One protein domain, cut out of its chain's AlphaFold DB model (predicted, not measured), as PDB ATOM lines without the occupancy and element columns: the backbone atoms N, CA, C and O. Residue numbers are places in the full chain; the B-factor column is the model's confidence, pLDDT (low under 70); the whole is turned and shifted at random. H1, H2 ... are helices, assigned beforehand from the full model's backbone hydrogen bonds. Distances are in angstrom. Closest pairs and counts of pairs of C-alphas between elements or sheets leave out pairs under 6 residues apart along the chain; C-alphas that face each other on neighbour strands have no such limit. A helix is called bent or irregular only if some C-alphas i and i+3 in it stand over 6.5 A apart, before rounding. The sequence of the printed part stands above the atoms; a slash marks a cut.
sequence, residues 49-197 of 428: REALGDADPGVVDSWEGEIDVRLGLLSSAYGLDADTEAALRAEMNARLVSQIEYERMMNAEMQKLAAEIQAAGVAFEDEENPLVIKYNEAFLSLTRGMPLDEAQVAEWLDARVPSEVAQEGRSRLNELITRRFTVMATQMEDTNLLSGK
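Overview. This is residues 49 to 197 of the 428 residues of an uncharacterized protein of Planctomycetes bacterium (UniProt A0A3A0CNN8). Four helical parts, H1, H2a, H4 and the first part of H5, gather loosely at one end, and two arms spread from there: the hairpin of H2b and H3, and the long H5, whose residues 178 to 197 stick out free. The printed part has 149 residues with five named helices, H1 to H5 in order, and no named strand: all helix. It is loose, with a radius of gyration of the C-alphas of 18.8 A and spans of 55 by 43 by 29 A.

Along the chain. H1, residues 57 to 78, begins at C-alpha (22.557, 33.106, 25.534) and is 31.1 A long. H2, residues 82 to 119, was assigned as one helix by its hydrogen bonds but is bent, with C-alphas 94 and 97 6.8 A apart; its arms are H2a, residues 82 to 94, and H2b, residues 97 to 119, 33.3 A long. H3 is residues 130 to 144, H4 150 to 158. H5, residues 163 to 197, is 51.0 A long and ends at C-alpha (-9.658, 10.988, 22.236).

Arrangement. H1 and H2a form a helical hairpin and touch, closest at the C-alphas of Ser 75 and Glu 85, 6.4 A; their tilt of 36 degrees is only just steep. H2a and H2b stand at a steep tilt of 47 degrees. H2b and H3 touch as a hairpin at a shallow tilt of 7 degrees, opposite ways, closest at the C-alphas of Leu 113 and Tyr 135, 6.0 A. H4 and H5, also a hairpin, only just touch, with 3 pairs of C-alphas within 8 A, closest Asp 158 and Ala 166, 4.9 A. H1 touches H5 with residues 73 to 78 alone, closest at the C-alphas of Tyr 78 and Gly 169, 4.1 A. H3 and H5 are apart. In H1, H2a, H2b, H3, H4 and H5 every O i to N i+4 pair is within hydrogen-bond range.

Size, cuts and confidence. The C-alphas of Asp 83 and Gly 121 are farthest apart, 55.1 A. The printed part has no cut and no long link; no printed residue is under 70 in pLDDT.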
ATOM      1  N   ARG A  49      31.259  32.363  31.905       83.19
ATOM      2  CA  ARG A  49      30.597  33.082  30.811       83.19
ATOM      3  C   ARG A  49      31.568  33.700  29.818       83.19
ATOM      4  O   ARG A  49      31.236  33.782  28.643       83.19
ATOM      5  N   GLU A  50      32.768  34.076  30.246       84.81
ATOM      6  CA  GLU A  50      33.814  34.538  29.332       84.81
ATOM      7  C   GLU A  50      34.346  33.374  28.482       84.81
ATOM      8  O   GLU A  50      34.512  33.511  27.271       84.81
ATOM      9  N   ALA A  51      34.523  32.195  29.090       82.88
ATOM     10  CA  ALA A  51      34.958  30.983  28.391       82.88
ATOM     11  C   ALA A  51      33.907  30.435  27.406       82.88
ATOM     12  O   ALA A  51      34.256  29.737  26.456       82.88
ATOM     13  N   LEU A  52      32.631  30.774  27.604       84.44
ATOM     14  CA  LEU A  52      31.531  30.394  26.717       84.44
ATOM     15  C   LEU A  52      31.528  31.157  25.377       84.44
ATOM     16  O   LEU A  52      30.878  30.703  24.431       84.44
ATOM     17  N   GLY A  53      32.282  32.258  25.264       88.88
ATOM     18  CA  GLY A  53      32.478  33.004  24.018       88.88
ATOM     19  C   GLY A  53      31.160  33.382  23.330       88.88
ATOM     20  O   GLY A  53      30.277  33.971  23.945       88.88
ATOM     21  N   ASP A  54      31.023  33.005  22.057       89.44
ATOM     22  CA  ASP A  54      29.844  33.286  21.219       89.44
ATOM     23  C   ASP A  54      28.703  32.257  21.390       89.44
ATOM     24  O   ASP A  54      27.906  32.039  20.472       89.44
ATOM     25  N   ALA A  55      28.629  31.541  22.517       89.56
ATOM     26  CA  ALA A  55      27.492  30.662  22.781       89.56
ATOM     27  C   ALA A  55      26.176  31.462  22.810       89.56
ATOM     28  O   ALA A  55      26.107  32.553  23.374       89.56
ATOM     29  N   ASP A  56      25.124  30.902  22.205       88.56
ATOM     30  CA  ASP A  56      23.795  31.510  22.232       88.56
ATOM     31  C   ASP A  56      23.332  31.666  23.697       88.56
ATOM     32  O   ASP A  56      23.307  30.667  24.428       88.56
ATOM     33  N   PRO A  57      22.960  32.879  24.148       84.75
ATOM     34  CA  PRO A  57      22.557  33.106  25.534       84.75
ATOM     35  C   PRO A  57      21.388  32.226  25.989       84.75
ATOM     36  O   PRO A  57      21.363  31.805  27.137       84.75
ATOM     37  N   GLY A  58      20.447  31.899  25.098       83.38
ATOM     38  CA  GLY A  58      19.327  31.015  25.412       83.38
ATOM     39  C   GLY A  58      19.760  29.567  25.649       83.38
ATOM     40  O   GLY A  58      19.178  28.887  26.492       83.38
ATOM     41  N   VAL A  59      20.809  29.101  24.961       88.25
ATOM     42  CA  VAL A  59      21.408  27.777  25.213       88.25
ATOM     43  C   VAL A  59      22.097  27.756  26.575       88.25
ATOM     44  O   VAL A  59      21.920  26.803  27.332       88.25
ATOM     45  N   VAL A  60      22.835  28.816  26.915       90.12
ATOM     46  CA  VAL A  60      23.485  28.947  28.230       90.12
ATOM     47  C   VAL A  60      22.441  28.982  29.347       90.12
ATOM     48  O   VAL A  60      22.536  28.190  30.280       90.12
ATOM     49  N   ASP A  61      21.410  29.821  29.222       85.50
ATOM     50  CA  ASP A  61      20.322  29.927  30.201       85.50
ATOM     51  C   ASP A  61      19.581  28.586  30.379       85.50
ATOM     52  O   ASP A  61      19.251  28.190  31.500       85.50
ATOM     53  N   SER A  62      19.342  27.854  29.283       89.44
ATOM     54  CA  SER A  62      18.728  26.520  29.327       89.44
ATOM     55  C   SER A  62      19.581  25.533  30.125       89.44
ATOM     56  O   SER A  62      19.056  24.779  30.946       89.44
ATOM     57  N   TRP A  63      20.896  25.542  29.909       94.75
ATOM     58  CA  TRP A  63      21.814  24.668  30.631       94.75
ATOM     59  C   TRP A  63      21.992  25.059  32.096       94.75
ATOM     60  O   TRP A  63      22.070  24.174  32.942       94.75
ATOM     61  N   GLU A  64      22.004  26.351  32.426       91.69
ATOM     62  CA  GLU A  64      21.988  26.810  33.820       91.69
ATOM     63  C   GLU A  64      20.725  26.309  34.545       91.69
ATOM     64  O   GLU A  64      20.807  25.835  35.680       91.69
ATOM     65  N   GLY A  65      19.573  26.311  33.865       90.50
ATOM     66  CA  GLY A  65      18.343  25.703  34.375       90.50
ATOM     67  C   GLY A  65      18.463  24.192  34.617       90.50
ATOM     68  O   GLY A  65      18.030  23.696  35.658       90.50
ATOM     69  N   GLU A  66      19.083  23.455  33.693       94.50
ATOM     70  CA  GLU A  66      19.337  22.015  33.847       94.50
ATOM     71  C   GLU A  66      20.332  21.723  34.985       94.50
ATOM     72  O   GLU A  66      20.145  20.767  35.744       94.50
ATOM     73  N   ILE A  67      21.355  22.569  35.160       96.12
ATOM     74  CA  ILE A  67      22.297  22.489  36.284       96.12
ATOM     75  C   ILE A  67      21.547  22.644  37.608       96.12
ATOM     76  O   ILE A  67      21.755  21.837  38.509       96.12
ATOM     77  N   ASP A  68      20.643  23.618  37.724       94.62
ATOM     78  CA  ASP A  68      19.839  23.814  38.934       94.62
ATOM     79  C   ASP A  68      18.957  22.597  39.259       94.62
ATOM     80  O   ASP A  68      18.847  22.197  40.422       94.62
ATOM     81  N   VAL A  69      18.354  21.968  38.243       92.62
ATOM     82  CA  VAL A  69      17.550  20.746  38.416       92.62
ATOM     83  C   VAL A  69      18.415  19.583  38.908       92.62
ATOM     84  O   VAL A  69      18.056  18.917  39.884       92.62
ATOM     85  N   ARG A  70      19.566  19.345  38.269       95.88
ATOM     86  CA  ARG A  70      20.497  18.268  38.646       95.88
ATOM     87  C   ARG A  70      21.124  18.502  40.016       95.88
ATOM     88  O   ARG A  70      21.251  17.556  40.789       95.88
ATOM     89  N   LEU A  71      21.454  19.749  40.345       97.00
ATOM     90  CA  LEU A  71      21.943  20.134  41.665       97.00
ATOM     91  C   LEU A  71      20.910  19.794  42.743       97.00
ATOM     92  O   LEU A  71      21.263  19.168  43.735       97.00
ATOM     93  N   GLY A  72      19.634  20.131  42.526       93.38
ATOM     94  CA  GLY A  72      18.557  19.780  43.454       93.38
ATOM     95  C   GLY A  72      18.379  18.266  43.620       93.38
ATOM     96  O   GLY A  72      18.222  17.780  44.741       93.38
ATOM     97  N   LEU A  73      18.456  17.511  42.519       95.62
ATOM     98  CA  LEU A  73      18.382  16.048  42.532       95.62
ATOM     99  C   LEU A  73      19.540  15.427  43.333       95.62
ATOM    100  O   LEU A  73      19.301  14.615  44.227       95.62
ATOM    101  N   LEU A  74      20.781  15.823  43.037       97.56
ATOM    102  CA  LEU A  74      21.989  15.297  43.678       97.56
ATOM    103  C   LEU A  74      22.109  15.745  45.138       97.56
ATOM    104  O   LEU A  74      22.411  14.918  45.996       97.56
ATOM    105  N   SER A  75      21.807  17.010  45.440       97.12
ATOM    106  CA  SER A  75      21.783  17.530  46.814       97.12
ATOM    107  C   SER A  75      20.788  16.744  47.673       97.12
ATOM    108  O   SER A  75      21.147  16.243  48.741       97.12
ATOM    109  N   SER A  76      19.576  16.502  47.157       95.00
ATOM    110  CA  SER A  76      18.573  15.685  47.848       95.00
ATOM    111  C   SER A  76      18.982  14.216  47.985       95.00
ATOM    112  O   SER A  76      18.668  13.603  49.006       95.00
ATOM    113  N   ALA A  77      19.625  13.630  46.972       97.06
ATOM    114  CA  ALA A  77      20.025  12.225  47.002       97.06
ATOM    115  C   ALA A  77      21.136  11.975  48.032       97.06
ATOM    116  O   ALA A  77      21.017  11.058  48.843       97.06
ATOM    117  N   TYR A  78      22.176  12.814  48.037       97.81
ATOM    118  CA  TYR A  78      23.362  12.643  48.883       97.81
ATOM    119  C   TYR A  78      23.254  13.338  50.246       97.81
ATOM    120  O   TYR A  78      24.098  13.107  51.107       97.81
ATOM    121  N   GLY A  79      22.233  14.172  50.470       96.19
ATOM    122  CA  GLY A  79      22.105  14.946  51.706       96.19
ATOM    123  C   GLY A  79      23.264  15.928  51.882       96.19
ATOM    124  O   GLY A  79      23.875  15.966  52.949       96.19
ATOM    125  N   LEU A  80      23.594  16.664  50.816       96.81
ATOM    126  CA  LEU A  80      24.752  17.555  50.792       96.81
ATOM    127  C   LEU A  80      24.567  18.745  51.738       96.81
ATOM    128  O   LEU A  80      23.484  19.317  51.853       96.81
ATOM    129  N   ASP A  81      25.650  19.132  52.407       97.00
ATOM    130  CA  ASP A  81      25.727  20.410  53.106       97.00
ATOM    131  C   ASP A  81      25.932  21.575  52.117       97.00
ATOM    132  O   ASP A  81      26.211  21.379  50.932       97.00
ATOM    133  N   ALA A  82      25.803  22.809  52.613       94.94
ATOM    134  CA  ALA A  82      25.880  24.009  51.784       94.94
ATOM    135  C   ALA A  82      27.246  24.204  51.096       94.94
ATOM    136  O   ALA A  82      27.289  24.723  49.978       94.94
ATOM    137  N   ASP A  83      28.347  23.793  51.732       96.62
ATOM    138  CA  ASP A  83      29.688  23.941  51.163       96.62
ATOM    139  C   ASP A  83      29.896  22.917  50.039       96.62
ATOM    140  O   ASP A  83      30.375  23.262  48.953       96.62
ATOM    141  N   THR A  84      29.463  21.673  50.256       96.44
ATOM    142  CA  THR A  84      29.519  20.610  49.246       96.44
ATOM    143  C   THR A  84      28.578  20.895  48.069       96.44
ATOM    144  O   THR A  84      28.958  20.684  46.916       96.44
ATOM    145  N   GLU A  85      27.384  21.441  48.318       97.12
ATOM    146  CA  GLU A  85      26.458  21.880  47.265       97.12
ATOM    147  C   GLU A  85      27.054  23.024  46.426       97.12
ATOM    148  O   GLU A  85      26.997  22.992  45.194       97.12
ATOM    149  N   ALA A  86      27.691  24.011  47.065       94.94
ATOM    150  CA  ALA A  86      28.371  25.094  46.360       94.94
ATOM    151  C   ALA A  86      29.535  24.576  45.494       94.94
ATOM    152  O   ALA A  86      29.697  25.018  44.352       94.94
ATOM    153  N   ALA A  87      30.313  23.614  46.002       96.00
ATOM    154  CA  ALA A  87      31.381  22.963  45.246       96.00
ATOM    155  C   ALA A  87      30.840  22.168  44.045       96.00
ATOM    156  O   ALA A  87      31.406  22.248  42.955       96.00
ATOM    157  N   LEU A  88      29.726  21.449  44.220       97.25
ATOM    158  CA  LEU A  88      29.053  20.716  43.146       97.25
ATOM    159  C   LEU A  88      28.545  21.662  42.049       97.25
ATOM    160  O   LEU A  88      28.790  21.423  40.868       97.25
ATOM    161  N   ARG A  89      27.904  22.777  42.419       96.62
ATOM    162  CA  ARG A  89      27.482  23.795  41.445       96.62
ATOM    163  C   ARG A  89      28.672  24.367  40.673       96.62
ATOM    164  O   ARG A  89      28.590  24.519  39.458       96.62
ATOM    165  N   ALA A  90      29.770  24.682  41.361       94.31
ATOM    166  CA  ALA A  90      30.975  25.203  40.718       94.31
ATOM    167  C   ALA A  90      31.570  24.201  39.712       94.31
ATOM    168  O   ALA A  90      31.930  24.596  38.606       94.31
ATOM    169  N   GLU A  91      31.615  22.913  40.062       95.81
ATOM    170  CA  GLU A  91      32.039  21.843  39.153       95.81
ATOM    171  C   GLU A  91      31.137  21.754  37.917       95.81
ATOM    172  O   GLU A  91      31.630  21.719  36.792       95.81
ATOM    173  N   MET A  92      29.816  21.743  38.099       96.62
ATOM    174  CA  MET A  92      28.877  21.658  36.978       96.62
ATOM    175  C   MET A  92      28.986  22.875  36.051       96.62
ATOM    176  O   MET A  92      29.012  22.718  34.831       96.62
ATOM    177  N   ASN A  93      29.152  24.078  36.607       94.00
ATOM    178  CA  ASN A  93      29.411  25.281  35.815       94.00
ATOM    179  C   ASN A  93      30.743  25.198  35.056       94.00
ATOM    180  O   ASN A  93      30.817  25.616  33.904       94.00
ATOM    181  N   ALA A  94      31.787  24.617  35.655       92.25
ATOM    182  CA  ALA A  94      33.064  24.413  34.973       92.25
ATOM    183  C   ALA A  94      32.944  23.438  33.785       92.25
ATOM    184  O   ALA A  94      33.621  23.613  32.773       92.25
ATOM    185  N   ARG A  95      32.049  22.446  33.871       95.50
ATOM    186  CA  ARG A  95      31.770  21.495  32.780       95.50
ATOM    187  C   ARG A  95      30.895  22.066  31.667       95.50
ATOM    188  O   ARG A  95      30.814  21.455  30.602       95.50
ATOM    189  N   LEU A  96      30.256  23.216  31.878       94.94
ATOM    190  CA  LEU A  96      29.294  23.791  30.938       94.94
ATOM    191  C   LEU A  96      29.916  24.120  29.573       94.94
ATOM    192  O   LEU A  96      29.305  23.856  28.541       94.94
ATOM    193  N   VAL A  97      31.148  24.633  29.549       91.25
ATOM    194  CA  VAL A  97      31.855  24.928  28.290       91.25
ATOM    195  C   VAL A  97      32.015  23.651  27.464       91.25
ATOM    196  O   VAL A  97      31.579  23.589  26.314       91.25
ATOM    197  N   SER A  98      32.544  22.592  28.084       92.88
ATOM    198  CA  SER A  98      32.691  21.284  27.443       92.88
ATOM    199  C   SER A  98      31.346  20.679  27.053       92.88
ATOM    200  O   SER A  98      31.254  20.027  26.019       92.88
ATOM    201  N   GLN A  99      30.292  20.903  27.840       95.62
ATOM    202  CA  GLN A  99      28.947  20.430  27.528       95.62
ATOM    203  C   GLN A  99      28.412  21.047  26.228       95.62
ATOM    204  O   GLN A  99      27.881  20.324  25.388       95.62
ATOM    205  N   ILE A 100      28.582  22.355  26.031       93.12
ATOM    206  CA  ILE A 100      28.114  23.037  24.816       93.12
ATOM    207  C   ILE A 100      28.919  22.602  23.591       93.12
ATOM    208  O   ILE A 100      28.352  22.357  22.524       93.12
ATOM    209  N   GLU A 101      30.239  22.476  23.721       92.12
ATOM    210  CA  GLU A 101      31.080  21.949  22.641       92.12
ATOM    211  C   GLU A 101      30.687  20.513  22.278       92.12
ATOM    212  O   GLU A 101      30.555  20.177  21.097       92.12
ATOM    213  N   TYR A 102      30.426  19.689  23.294       95.00
ATOM    214  CA  TYR A 102      29.979  18.316  23.124       95.00
ATOM    215  C   TYR A 102      28.637  18.233  22.395       95.00
ATOM    216  O   TYR A 102      28.496  17.434  21.473       95.00
ATOM    217  N   GLU A 103      27.661  19.078  22.739       94.00
ATOM    218  CA  GLU A 103      26.382  19.135  22.025       94.00
ATOM    219  C   GLU A 103      26.544  19.536  20.562       94.00
ATOM    220  O   GLU A 103      25.909  18.942  19.693       94.00
ATOM    221  N   ARG A 104      27.406  20.514  20.259       93.19
ATOM    222  CA  ARG A 104      27.687  20.905  18.868       93.19
ATOM    223  C   ARG A 104      28.259  19.731  18.077       93.19
ATOM    224  O   ARG A 104      27.804  19.471  16.965       93.19
ATOM    225  N   MET A 105      29.216  19.011  18.660       95.81
ATOM    226  CA  MET A 105      29.808  17.816  18.056       95.81
ATOM    227  C   MET A 105      28.768  16.704  17.871       95.81
ATOM    228  O   MET A 105      28.656  16.150  16.778       95.81
ATOM    229  N   MET A 106      27.993  16.398  18.914       95.69
ATOM    230  CA  MET A 106      26.938  15.388  18.874       95.69
ATOM    231  C   MET A 106      25.918  15.720  17.784       95.69
ATOM    232  O   MET A 106      25.646  14.881  16.933       95.69
ATOM    233  N   ASN A 107      25.413  16.955  17.745       93.88
ATOM    234  CA  ASN A 107      24.456  17.397  16.732       93.88
ATOM    235  C   ASN A 107      25.023  17.279  15.313       93.88
ATOM    236  O   ASN A 107      24.318  16.811  14.422       93.88
ATOM    237  N   ALA A 108      26.289  17.647  15.100       95.94
ATOM    238  CA  ALA A 108      26.938  17.510  13.800       95.94
ATOM    239  C   ALA A 108      27.053  16.037  13.357       95.94
ATOM    240  O   ALA A 108      26.741  15.717  12.208       95.94
ATOM    241  N   GLU A 109      27.444  15.129  14.258       96.44
ATOM    242  CA  GLU A 109      27.544  13.696  13.945       96.44
ATOM    243  C   GLU A 109      26.161  13.074  13.695       96.44
ATOM    244  O   GLU A 109      25.977  12.350  12.715       96.44
ATOM    245  N   MET A 110      25.155  13.411  14.511       97.50
ATOM    246  CA  MET A 110      23.785  12.927  14.311       97.50
ATOM    247  C   MET A 110      23.190  13.436  12.990       97.50
ATOM    248  O   MET A 110      22.566  12.663  12.266       97.50
ATOM    249  N   GLN A 111      23.426  14.701  12.623       96.81
ATOM    250  CA  GLN A 111      22.997  15.254  11.331       96.81
ATOM    251  C   GLN A 111      23.660  14.543  10.150       96.81
ATOM    252  O   GLN A 111      23.001  14.255   9.152       96.81
ATOM    253  N   LYS A 112      24.950  14.226  10.266       97.94
ATOM    254  CA  LYS A 112      25.679  13.476   9.243       97.94
ATOM    255  C   LYS A 112      25.097  12.073   9.052       97.94
ATOM    256  O   LYS A 112      24.811  11.694   7.920       97.94
ATOM    257  N   LEU A 113      24.874  11.323  10.134       97.12
ATOM    258  CA  LEU A 113      24.272   9.984  10.058       97.12
ATOM    259  C   LEU A 113      22.832  10.034   9.528       97.12
ATOM    260  O   LEU A 113      22.437   9.184   8.732       97.12
ATOM    261  N   ALA A 114      22.065  11.057   9.904       97.12
ATOM    262  CA  ALA A 114      20.730  11.278   9.363       97.12
ATOM    263  C   ALA A 114      20.751  11.525   7.845       97.12
ATOM    264  O   ALA A 114      19.942  10.955   7.112       97.12
ATOM    265  N   ALA A 115      21.703  12.327   7.359       97.62
ATOM    266  CA  ALA A 115      21.890  12.564   5.932       97.62
ATOM    267  C   ALA A 115      22.307  11.287   5.178       97.62
ATOM    268  O   ALA A 115      21.854  11.081   4.054       97.62
ATOM    269  N   GLU A 116      23.114  10.406   5.788       97.88
ATOM    270  CA  GLU A 116      23.456   9.086   5.225       97.88
ATOM    271  C   GLU A 116      22.203   8.206   5.045       97.88
ATOM    272  O   GLU A 116      22.006   7.642   3.966       97.88
ATOM    273  N   ILE A 117      21.330   8.131   6.058       97.06
ATOM    274  CA  ILE A 117      20.051   7.393   5.996       97.06
ATOM    275  C   ILE A 117      19.159   7.955   4.882       97.06
ATOM    276  O   ILE A 117      18.663   7.206   4.035       97.06
ATOM    277  N   GLN A 118      19.006   9.282   4.839       96.88
ATOM    278  CA  GLN A 118      18.183   9.956   3.838       96.88
ATOM    279  C   GLN A 118      18.717   9.737   2.415       96.88
ATOM    280  O   GLN A 118      17.942   9.437   1.507       96.88
ATOM    281  N   ALA A 119      20.032   9.857   2.206       97.75
ATOM    282  CA  ALA A 119      20.664   9.640   0.906       97.75
ATOM    283  C   ALA A 119      20.526   8.187   0.421       97.75
ATOM    284  O   ALA A 119      20.461   7.946  -0.785       97.75
ATOM    285  N   ALA A 120      20.440   7.230   1.346       98.00
ATOM    286  CA  ALA A 120      20.183   5.827   1.041       98.00
ATOM    287  C   ALA A 120      18.702   5.524   0.729       98.00
ATOM    288  O   ALA A 120      18.385   4.400   0.342       98.00
ATOM    289  N   GLY A 121      17.793   6.496   0.889       97.50
ATOM    290  CA  GLY A 121      16.352   6.288   0.720       97.50
ATOM    291  C   GLY A 121      15.753   5.343   1.766       97.50
ATOM    292  O   GLY A 121      14.725   4.719   1.510       97.50
ATOM    293  N   VAL A 122      16.414   5.208   2.918       98.00
ATOM    294  CA  VAL A 122      15.979   4.362   4.030       98.00
ATOM    295  C   VAL A 122      15.048   5.173   4.928       98.00
ATOM    296  O   VAL A 122      15.327   6.327   5.250       98.00
ATOM    297  N   ALA A 123      13.929   4.573   5.327       96.81
ATOM    298  CA  ALA A 123      13.020   5.157   6.305       96.81
ATOM    299  C   ALA A 123      13.630   5.045   7.712       96.81
ATOM    300  O   ALA A 123      14.186   4.003   8.055       96.81
ATOM    301  N   PHE A 124      13.516   6.086   8.540       95.00
ATOM    302  CA  PHE A 124      14.030   6.043   9.919       95.00
ATOM    303  C   PHE A 124      13.310   5.002  10.785       95.00
ATOM    304  O   PHE A 124      13.854   4.557  11.790       95.00
ATOM    305  N   GLU A 125      12.102   4.609  10.388       95.44
ATOM    306  CA  GLU A 125      11.282   3.592  11.037       95.44
ATOM    307  C   GLU A 125      11.758   2.156  10.751       95.44
ATOM    308  O   GLU A 125      11.285   1.217  11.391       95.44
ATOM    309  N   ASP A 126      12.675   1.963   9.798       96.44
ATOM    310  CA  ASP A 126      13.270   0.658   9.504       96.44
ATOM    311  C   ASP A 126      14.379   0.333  10.518       96.44
ATOM    312  O   ASP A 126      15.573   0.431  10.233       96.44
ATOM    313  N   GLU A 127      13.972  -0.029  11.737       95.69
ATOM    314  CA  GLU A 127      14.867  -0.332  12.865       95.69
ATOM    315  C   GLU A 127      15.828  -1.507  12.595       95.69
ATOM    316  O   GLU A 127      16.842  -1.636  13.279       95.69
ATOM    317  N   GLU A 128      15.536  -2.356  11.603       96.88
ATOM    318  CA  GLU A 128      16.403  -3.469  11.196       96.88
ATOM    319  C   GLU A 128      17.511  -3.023  10.224       96.88
ATOM    320  O   GLU A 128      18.475  -3.760   9.988       96.88
ATOM    321  N   ASN A 129      17.416  -1.810   9.667       97.75
ATOM    322  CA  ASN A 129      18.400  -1.299   8.728       97.75
ATOM    323  C   ASN A 129      19.738  -0.988   9.426       97.75
ATOM    324  O   ASN A 129      19.761  -0.229  10.400       97.75
ATOM    325  N   PRO A 130      20.888  -1.452   8.896       98.06
ATOM    326  CA  PRO A 130      22.194  -1.189   9.501       98.06
ATOM    327  C   PRO A 130      22.514   0.297   9.714       98.06
ATOM    328  O   PRO A 130      23.215   0.633  10.668       98.06
ATOM    329  N   LEU A 131      22.016   1.198   8.856       97.25
ATOM    330  CA  LEU A 131      22.238   2.640   9.014       97.25
ATOM    331  C   LEU A 131      21.432   3.222  10.182       97.25
ATOM    332  O   LEU A 131      21.958   4.050  10.925       97.25
ATOM    333  N   VAL A 132      20.194   2.763  10.377       97.06
ATOM    334  CA  VAL A 132      19.333   3.178  11.497       97.06
ATOM    335  C   VAL A 132      19.873   2.618  12.816       97.06
ATOM    336  O   VAL A 132      19.978   3.354  13.796       97.06
ATOM    337  N   ILE A 133      20.326   1.359  12.831       96.62
ATOM    338  CA  ILE A 133      21.010   0.760  13.989       96.62
ATOM    339  C   ILE A 133      22.259   1.576  14.349       96.62
ATOM    340  O   ILE A 133      22.401   1.988  15.497       96.62
ATOM    341  N   LYS A 134      23.121   1.885  13.369       97.56
ATOM    342  CA  LYS A 134      24.325   2.711  13.567       97.56
ATOM    343  C   LYS A 134      23.984   4.093  14.133       97.56
ATOM    344  O   LYS A 134      24.672   4.565  15.034       97.56
ATOM    345  N   TYR A 135      22.936   4.740  13.623       97.44
ATOM    346  CA  TYR A 135      22.444   6.017  14.145       97.44
ATOM    347  C   TYR A 135      22.027   5.898  15.617       97.44
ATOM    348  O   TYR A 135      22.470   6.690  16.450       97.44
ATOM    349  N   ASN A 136      21.240   4.877  15.961       96.06
ATOM    350  CA  ASN A 136      20.774   4.644  17.329       96.06
ATOM    351  C   ASN A 136      21.928   4.310  18.290       96.06
ATOM    352  O   ASN A 136      21.982   4.838  19.401       96.06
ATOM    353  N   GLU A 137      22.883   3.480  17.867       95.94
ATOM    354  CA  GLU A 137      24.085   3.162  18.644       95.94
ATOM    355  C   GLU A 137      24.949   4.403  18.882       95.94
ATOM    356  O   GLU A 137      25.377   4.644  20.014       95.94
ATOM    357  N   ALA A 138      25.166   5.225  17.847       96.12
ATOM    358  CA  ALA A 138      25.902   6.479  17.965       96.12
ATOM    359  C   ALA A 138      25.209   7.441  18.937       96.12
ATOM    360  O   ALA A 138      25.866   7.987  19.821       96.12
ATOM    361  N   PHE A 139      23.885   7.585  18.846       96.19
ATOM    362  CA  PHE A 139      23.103   8.408  19.765       96.19
ATOM    363  C   PHE A 139      23.245   7.946  21.223       96.19
ATOM    364  O   PHE A 139      23.564   8.742  22.108       96.19
ATOM    365  N   LEU A 140      23.061   6.649  21.492       93.38
ATOM    366  CA  LEU A 140      23.197   6.083  22.839       93.38
ATOM    367  C   LEU A 140      24.628   6.201  23.380       93.38
ATOM    368  O   LEU A 140      24.832   6.446  24.566       93.38
ATOM    369  N   SER A 141      25.624   6.028  22.514       93.00
ATOM    370  CA  SER A 141      27.032   6.200  22.859       93.00
ATOM    371  C   SER A 141      27.346   7.656  23.210       93.00
ATOM    372  O   SER A 141      27.975   7.923  24.232       93.00
ATOM    373  N   LEU A 142      26.897   8.603  22.384       92.44
ATOM    374  CA  LEU A 142      27.157  10.027  22.578       92.44
ATOM    375  C   LEU A 142      26.419  10.571  23.807       92.44
ATOM    376  O   LEU A 142      26.996  11.320  24.586       92.44
ATOM    377  N   THR A 143      25.184  10.159  24.063       91.56
ATOM    378  CA  THR A 143      24.441  10.626  25.248       91.56
ATOM    379  C   THR A 143      25.105  10.224  26.570       91.56
ATOM    380  O   THR A 143      25.166  11.034  27.489       91.56
ATOM    381  N   ARG A 144      25.714   9.034  26.656       90.31
ATOM    382  CA  ARG A 144      26.471   8.594  27.852       90.31
ATOM    383  C   ARG A 144      27.779   9.362  28.074       90.31
ATOM    384  O   ARG A 144      28.297   9.398  29.187       90.31
ATOM    385  N   GLY A 145      28.334   9.941  27.012       92.94
ATOM    386  CA  GLY A 145      29.579  10.707  27.054       92.94
ATOM    387  C   GLY A 145      29.400  12.180  27.432       92.94
ATOM    388  O   GLY A 145      30.393  12.900  27.486       92.94
ATOM    389  N   MET A 146      28.170  12.642  27.681       95.69
ATOM    390  CA  MET A 146      27.906  14.051  27.982       95.69
ATOM    391  C   MET A 146      28.629  14.487  29.272       95.69
ATOM    392  O   MET A 146      28.469  13.828  30.297       95.69
ATOM    393  N   PRO A 147      29.385  15.603  29.274       96.19
ATOM    394  CA  PRO A 147      30.139  16.058  30.449       96.19
ATOM    395  C   PRO A 147      29.304  16.260  31.719       96.19
ATOM    396  O   PRO A 147      29.780  16.029  32.835       96.19
ATOM    397  N   LEU A 148      28.054  16.702  31.564       96.19
ATOM    398  CA  LEU A 148      27.135  16.884  32.684       96.19
ATOM    399  C   LEU A 148      26.367  15.618  33.064       96.19
ATOM    400  O   LEU A 148      25.566  15.702  33.994       96.19
ATOM    401  N   ASP A 149      26.565  14.485  32.382       95.44
ATOM    402  CA  ASP A 149      25.847  13.233  32.648       95.44
ATOM    403  C   ASP A 149      25.761  12.913  34.151       95.44
ATOM    404  O   ASP A 149      26.737  13.036  34.898       95.44
ATOM    405  N   GLU A 150      24.566  12.520  34.599       94.44
ATOM    406  CA  GLU A 150      24.265  12.339  36.020       94.44
ATOM    407  C   GLU A 150      25.196  11.302  36.666       94.44
ATOM    408  O   GLU A 150      25.609  11.487  37.813       94.44
ATOM    409  N   ALA A 151      25.592  10.247  35.940       94.19
ATOM    410  CA  ALA A 151      26.493   9.231  36.470       94.19
ATOM    411  C   ALA A 151      27.926   9.756  36.627       94.19
ATOM    412  O   ALA A 151      28.562   9.448  37.641       94.19
ATOM    413  N   GLN A 152      28.404  10.577  35.683       95.19
ATOM    414  CA  GLN A 152      29.728  11.212  35.743       95.19
ATOM    415  C   GLN A 152      29.820  12.264  36.856       95.19
ATOM    416  O   GLN A 152      30.848  12.393  37.523       95.19
ATOM    417  N   VAL A 153      28.759  13.052  37.060       97.00
ATOM    418  CA  VAL A 153      28.709  14.039  38.150       97.00
ATOM    419  C   VAL A 153      28.618  13.330  39.504       97.00
ATOM    420  O   VAL A 153      29.320  13.703  40.443       97.00
ATOM    421  N   ALA A 154      27.825  12.259  39.596       97.44
ATOM    422  CA  ALA A 154      27.763  11.426  40.790       97.44
ATOM    423  C   ALA A 154      29.113  10.754  41.106       97.44
ATOM    424  O   ALA A 154      29.500  10.705  42.264       97.44
ATOM    425  N   GLU A 155      29.877  10.306  40.105       97.12
ATOM    426  CA  GLU A 155      31.212   9.722  40.327       97.12
ATOM    427  C   GLU A 155      32.201  10.752  40.886       97.12
ATOM    428  O   GLU A 155      32.964  10.471  41.813       97.12
ATOM    429  N   TRP A 156      32.149  11.984  40.376       97.00
ATOM    430  CA  TRP A 156      32.928  13.090  40.932       97.00
ATOM    431  C   TRP A 156      32.568  13.385  42.395       97.00
ATOM    432  O   TRP A 156      33.458  13.738  43.181       97.00
ATOM    433  N   LEU A 157      31.287  13.238  42.748       97.75
ATOM    434  CA  LEU A 157      30.767  13.456  44.094       97.75
ATOM    435  C   LEU A 157      31.166  12.316  45.040       97.75
ATOM    436  O   LEU A 157      31.631  12.592  46.144       97.75
ATOM    437  N   ASP A 158      31.088  11.062  44.585       98.00
ATOM    438  CA  ASP A 158      31.509   9.863  45.325       98.00
ATOM    439  C   ASP A 158      32.965   9.970  45.804       98.00
ATOM    440  O   ASP A 158      33.299   9.533  46.903       98.00
ATOM    441  N   ALA A 159      33.833  10.600  45.007       97.81
ATOM    442  CA  ALA A 159      35.236  10.827  45.355       97.81
ATOM    443  C   ALA A 159      35.458  11.915  46.431       97.81
ATOM    444  O   ALA A 159      36.589  12.096  46.887       97.81
ATOM    445  N   ARG A 160      34.420  12.674  46.806       97.88
ATOM    446  CA  ARG A 160      34.501  13.846  47.701       97.88
ATOM    447  C   ARG A 160      33.682  13.715  48.977       97.88
ATOM    448  O   ARG A 160      33.941  14.451  49.925       97.88
ATOM    449  N   VAL A 161      32.725  12.796  49.013       97.25
ATOM    450  CA  VAL A 161      31.915  12.507  50.202       97.25
ATOM    451  C   VAL A 161      32.410  11.230  50.898       97.25
ATOM    452  O   VAL A 161      33.109  10.421  50.283       97.25
ATOM    453  N   PRO A 162      32.081  11.005  52.184       98.19
ATOM    454  CA  PRO A 162      32.373   9.734  52.843       98.19
ATOM    455  C   PRO A 162      31.768   8.552  52.073       98.19
ATOM    456  O   PRO A 162      30.651   8.645  51.570       98.19
ATOM    457  N   SER A 163      32.461   7.411  52.024       97.88
ATOM    458  CA  SER A 163      32.030   6.249  51.224       97.88
ATOM    459  C   SER A 163      30.639   5.718  51.592       97.88
ATOM    460  O   SER A 163      29.932   5.199  50.736       97.88
ATOM    461  N   GLU A 164      30.240   5.851  52.859       97.50
ATOM    462  CA  GLU A 164      28.900   5.493  53.345       97.50
ATOM    463  C   GLU A 164      27.825   6.400  52.721       97.50
ATOM    464  O   GLU A 164      26.822   5.912  52.202       97.50
ATOM    465  N   VAL A 165      28.090   7.712  52.686       97.56
ATOM    466  CA  VAL A 165      27.226   8.720  52.051       97.56
ATOM    467  C   VAL A 165      27.168   8.507  50.540       97.56
ATOM    468  O   VAL A 165      26.097   8.621  49.956       97.56
ATOM    469  N   ALA A 166      28.287   8.144  49.905       97.94
ATOM    470  CA  ALA A 166      28.331   7.830  48.477       97.94
ATOM    471  C   ALA A 166      27.420   6.643  48.118       97.94
ATOM    472  O   ALA A 166      26.599   6.727  47.206       97.94
ATOM    473  N   GLN A 167      27.509   5.540  48.870       97.69
ATOM    474  CA  GLN A 167      26.684   4.348  48.631       97.69
ATOM    475  C   GLN A 167      25.190   4.625  48.829       97.69
ATOM    476  O   GLN A 167      24.374   4.258  47.978       97.69
ATOM    477  N   GLU A 168      24.826   5.288  49.928       97.19
ATOM    478  CA  GLU A 168      23.437   5.662  50.189       97.19
ATOM    479  C   GLU A 168      22.920   6.665  49.146       97.19
ATOM    480  O   GLU A 168      21.830   6.484  48.597       97.19
ATOM    481  N   GLY A 169      23.731   7.671  48.814       97.62
ATOM    482  CA  GLY A 169      23.441   8.677  47.799       97.62
ATOM    483  C   GLY A 169      23.188   8.064  46.426       97.62
ATOM    484  O   GLY A 169      22.193   8.398  45.787       97.62
ATOM    485  N   ARG A 170      24.002   7.090  45.998       97.81
ATOM    486  CA  ARG A 170      23.786   6.320  44.760       97.81
ATOM    487  C   ARG A 170      22.477   5.540  44.771       97.81
ATOM    488  O   ARG A 170      21.757   5.559  43.772       97.81
ATOM    489  N   SER A 171      22.151   4.874  45.880       97.06
ATOM    490  CA  SER A 171      20.880   4.148  46.011       97.06
ATOM    491  C   SER A 171      19.692   5.098  45.859       97.06
ATOM    492  O   SER A 171      18.817   4.872  45.022       97.06
ATOM    493  N   ARG A 172      19.702   6.209  46.603       96.88
ATOM    494  CA  ARG A 172      18.643   7.226  46.560       96.88
ATOM    495  C   ARG A 172      18.550   7.911  45.200       96.88
ATOM    496  O   ARG A 172      17.449   8.144  44.709       96.88
ATOM    497  N   LEU A 173      19.682   8.205  44.561       96.88
ATOM    498  CA  LEU A 173      19.714   8.783  43.220       96.88
ATOM    499  C   LEU A 173      19.023   7.853  42.213       96.88
ATOM    500  O   LEU A 173      18.152   8.304  41.473       96.88
ATOM    501  N   ASN A 174      19.332   6.554  42.237       95.81
ATOM    502  CA  ASN A 174      18.687   5.569  41.364       95.81
ATOM    503  C   ASN A 174      17.170   5.476  41.603       95.81
ATOM    504  O   ASN A 174      16.398   5.382  40.645       95.81
ATOM    505  N   GLU A 175      16.723   5.539  42.862       93.56
ATOM    506  CA  GLU A 175      15.296   5.584  43.208       93.56
ATOM    507  C   GLU A 175      14.611   6.840  42.650       93.56
ATOM    508  O   GLU A 175      13.543   6.747  42.035       93.56
ATOM    509  N   LEU A 176      15.230   8.014  42.814       92.88
ATOM    510  CA  LEU A 176      14.696   9.283  42.316       92.88
ATOM    511  C   LEU A 176      14.641   9.319  40.784       92.88
ATOM    512  O   LEU A 176      13.619   9.730  40.228       92.88
ATOM    513  N   ILE A 177      15.681   8.832  40.103       91.12
ATOM    514  CA  ILE A 177      15.717   8.698  38.641       91.12
ATOM    515  C   ILE A 177      14.597   7.761  38.169       91.12
ATOM    516  O   ILE A 177      13.807   8.124  37.295       91.12
ATOM    517  N   THR A 178      14.453   6.588  38.794       92.06
ATOM    518  CA  THR A 178      13.389   5.621  38.468       92.06
ATOM    519  C   THR A 178      12.001   6.240  38.642       92.06
ATOM    520  O   THR A 178      11.124   6.100  37.781       92.06
ATOM    521  N   ARG A 179      11.793   6.978  39.738       90.88
ATOM    522  CA  ARG A 179      10.537   7.683  40.003       90.88
ATOM    523  C   ARG A 179      10.262   8.762  38.956       90.88
ATOM    524  O   ARG A 179       9.134   8.839  38.473       90.88
ATOM    525  N   ARG A 180      11.265   9.560  38.575       89.81
ATOM    526  CA  ARG A 180      11.154  10.582  37.518       89.81
ATOM    527  C   ARG A 180      10.726   9.955  36.191       89.81
ATOM    528  O   ARG A 180       9.758  10.422  35.597       89.81
ATOM    529  N   PHE A 181      11.379   8.872  35.767       87.94
ATOM    530  CA  PHE A 181      11.007   8.156  34.542       87.94
ATOM    531  C   PHE A 181       9.593   7.580  34.603       87.94
ATOM    532  O   PHE A 181       8.861   7.665  33.622       87.94
ATOM    533  N   THR A 182       9.179   7.056  35.758       86.81
ATOM    534  CA  THR A 182       7.812   6.551  35.948       86.81
ATOM    535  C   THR A 182       6.783   7.667  35.764       86.81
ATOM    536  O   THR A 182       5.818   7.492  35.027       86.81
ATOM    537  N   VAL A 183       7.011   8.839  36.369       83.06
ATOM    538  CA  VAL A 183       6.124  10.005  36.217       83.06
ATOM    539  C   VAL A 183       6.059  10.468  34.762       83.06
ATOM    540  O   VAL A 183       4.965  10.704  34.253       83.06
ATOM    541  N   MET A 184       7.202  10.560  34.075       80.44
ATOM    542  CA  MET A 184       7.236  10.925  32.654       80.44
ATOM    543  C   MET A 184       6.479   9.912  31.786       80.44
ATOM    544  O   MET A 184       5.706  10.314  30.921       80.44
ATOM    545  N   ALA A 185       6.647   8.610  32.037       83.56
ATOM    546  CA  ALA A 185       5.931   7.563  31.312       83.56
ATOM    547  C   ALA A 185       4.406   7.683  31.492       83.56
ATOM    548  O   ALA A 185       3.674   7.625  30.506       83.56
ATOM    549  N   THR A 186       3.932   7.933  32.718       81.62
ATOM    550  CA  THR A 186       2.502   8.165  32.986       81.62
ATOM    551  C   THR A 186       1.985   9.415  32.272       81.62
ATOM    552  O   THR A 186       0.942   9.367  31.630       81.62
ATOM    553  N   GLN A 187       2.738  10.520  32.291       77.56
ATOM    554  CA  GLN A 187       2.358  11.745  31.576       77.56
ATOM    555  C   GLN A 187       2.289  11.545  30.054       77.56
ATOM    556  O   GLN A 187       1.402  12.092  29.392       77.56
ATOM    557  N   MET A 188       3.210  10.762  29.483       80.38
ATOM    558  CA  MET A 188       3.179  10.408  28.062       80.38
ATOM    559  C   MET A 188       1.955   9.550  27.727       80.38
ATOM    560  O   MET A 188       1.303   9.798  26.715       80.38
ATOM    561  N   GLU A 189       1.607   8.580  28.575       82.69
ATOM    562  CA  GLU A 189       0.399   7.766  28.411       82.69
ATOM    563  C   GLU A 189      -0.873   8.625  28.464       82.69
ATOM    564  O   GLU A 189      -1.705   8.542  27.560       82.69
ATOM    565  N   ASP A 190      -0.978   9.531  29.438       78.88
ATOM    566  CA  ASP A 190      -2.104  10.462  29.559       78.88
ATOM    567  C   ASP A 190      -2.227  11.371  28.329       78.88
ATOM    568  O   ASP A 190      -3.318  11.564  27.783       78.88
ATOM    569  N   THR A 191      -1.101  11.889  27.833       77.00
ATOM    570  CA  THR A 191      -1.066  12.723  26.622       77.00
ATOM    571  C   THR A 191      -1.486  11.927  25.381       77.00
ATOM    572  O   THR A 191      -2.247  12.423  24.544       77.00
ATOM    573  N   ASN A 192      -1.057  10.669  25.271       77.94
ATOM    574  CA  ASN A 192      -1.463   9.766  24.196       77.94
ATOM    575  C   ASN A 192      -2.962   9.436  24.263       77.94
ATOM    576  O   ASN A 192      -3.645   9.469  23.241       77.94
ATOM    577  N   LEU A 193      -3.513   9.207  25.456       84.19
ATOM    578  CA  LEU A 193      -4.949   8.991  25.647       84.19
ATOM    579  C   LEU A 193      -5.768  10.236  25.284       84.19
ATOM    580  O   LEU A 193      -6.809  10.125  24.634       84.19
ATOM    581  N   LEU A 194      -5.305  11.427  25.671       80.62
ATOM    582  CA  LEU A 194      -5.966  12.691  25.337       80.62
ATOM    583  C   LEU A 194      -5.911  12.992  23.834       80.62
ATOM    584  O   LEU A 194      -6.923  13.387  23.252       80.62
ATOM    585  N   SER A 195      -4.764  12.776  23.187       82.00
ATOM    586  CA  SER A 195      -4.617  12.969  21.739       82.00
ATOM    587  C   SER A 195      -5.433  11.949  20.937       82.00
ATOM    588  O   SER A 195      -6.113  12.337  19.986       82.00
ATOM    589  N   GLY A 196      -5.474  10.686  21.374       86.50
ATOM    590  CA  GLY A 196      -6.334   9.650  20.803       86.50
ATOM    591  C   GLY A 196      -7.816  10.018  20.890       86.50
ATOM    592  O   GLY A 196      -8.512   9.996  19.876       86.50
ATOM    593  N   LYS A 197      -8.285  10.473  22.061       85.75
ATOM    594  CA  LYS A 197      -9.658  10.988  22.236       85.75
ATOM    595  C   LYS A 197      -9.952  12.186  21.331       85.75
ATOM    596  O   LYS A 197     -11.051  12.314  20.803       85.75
TER     597      LYS A 197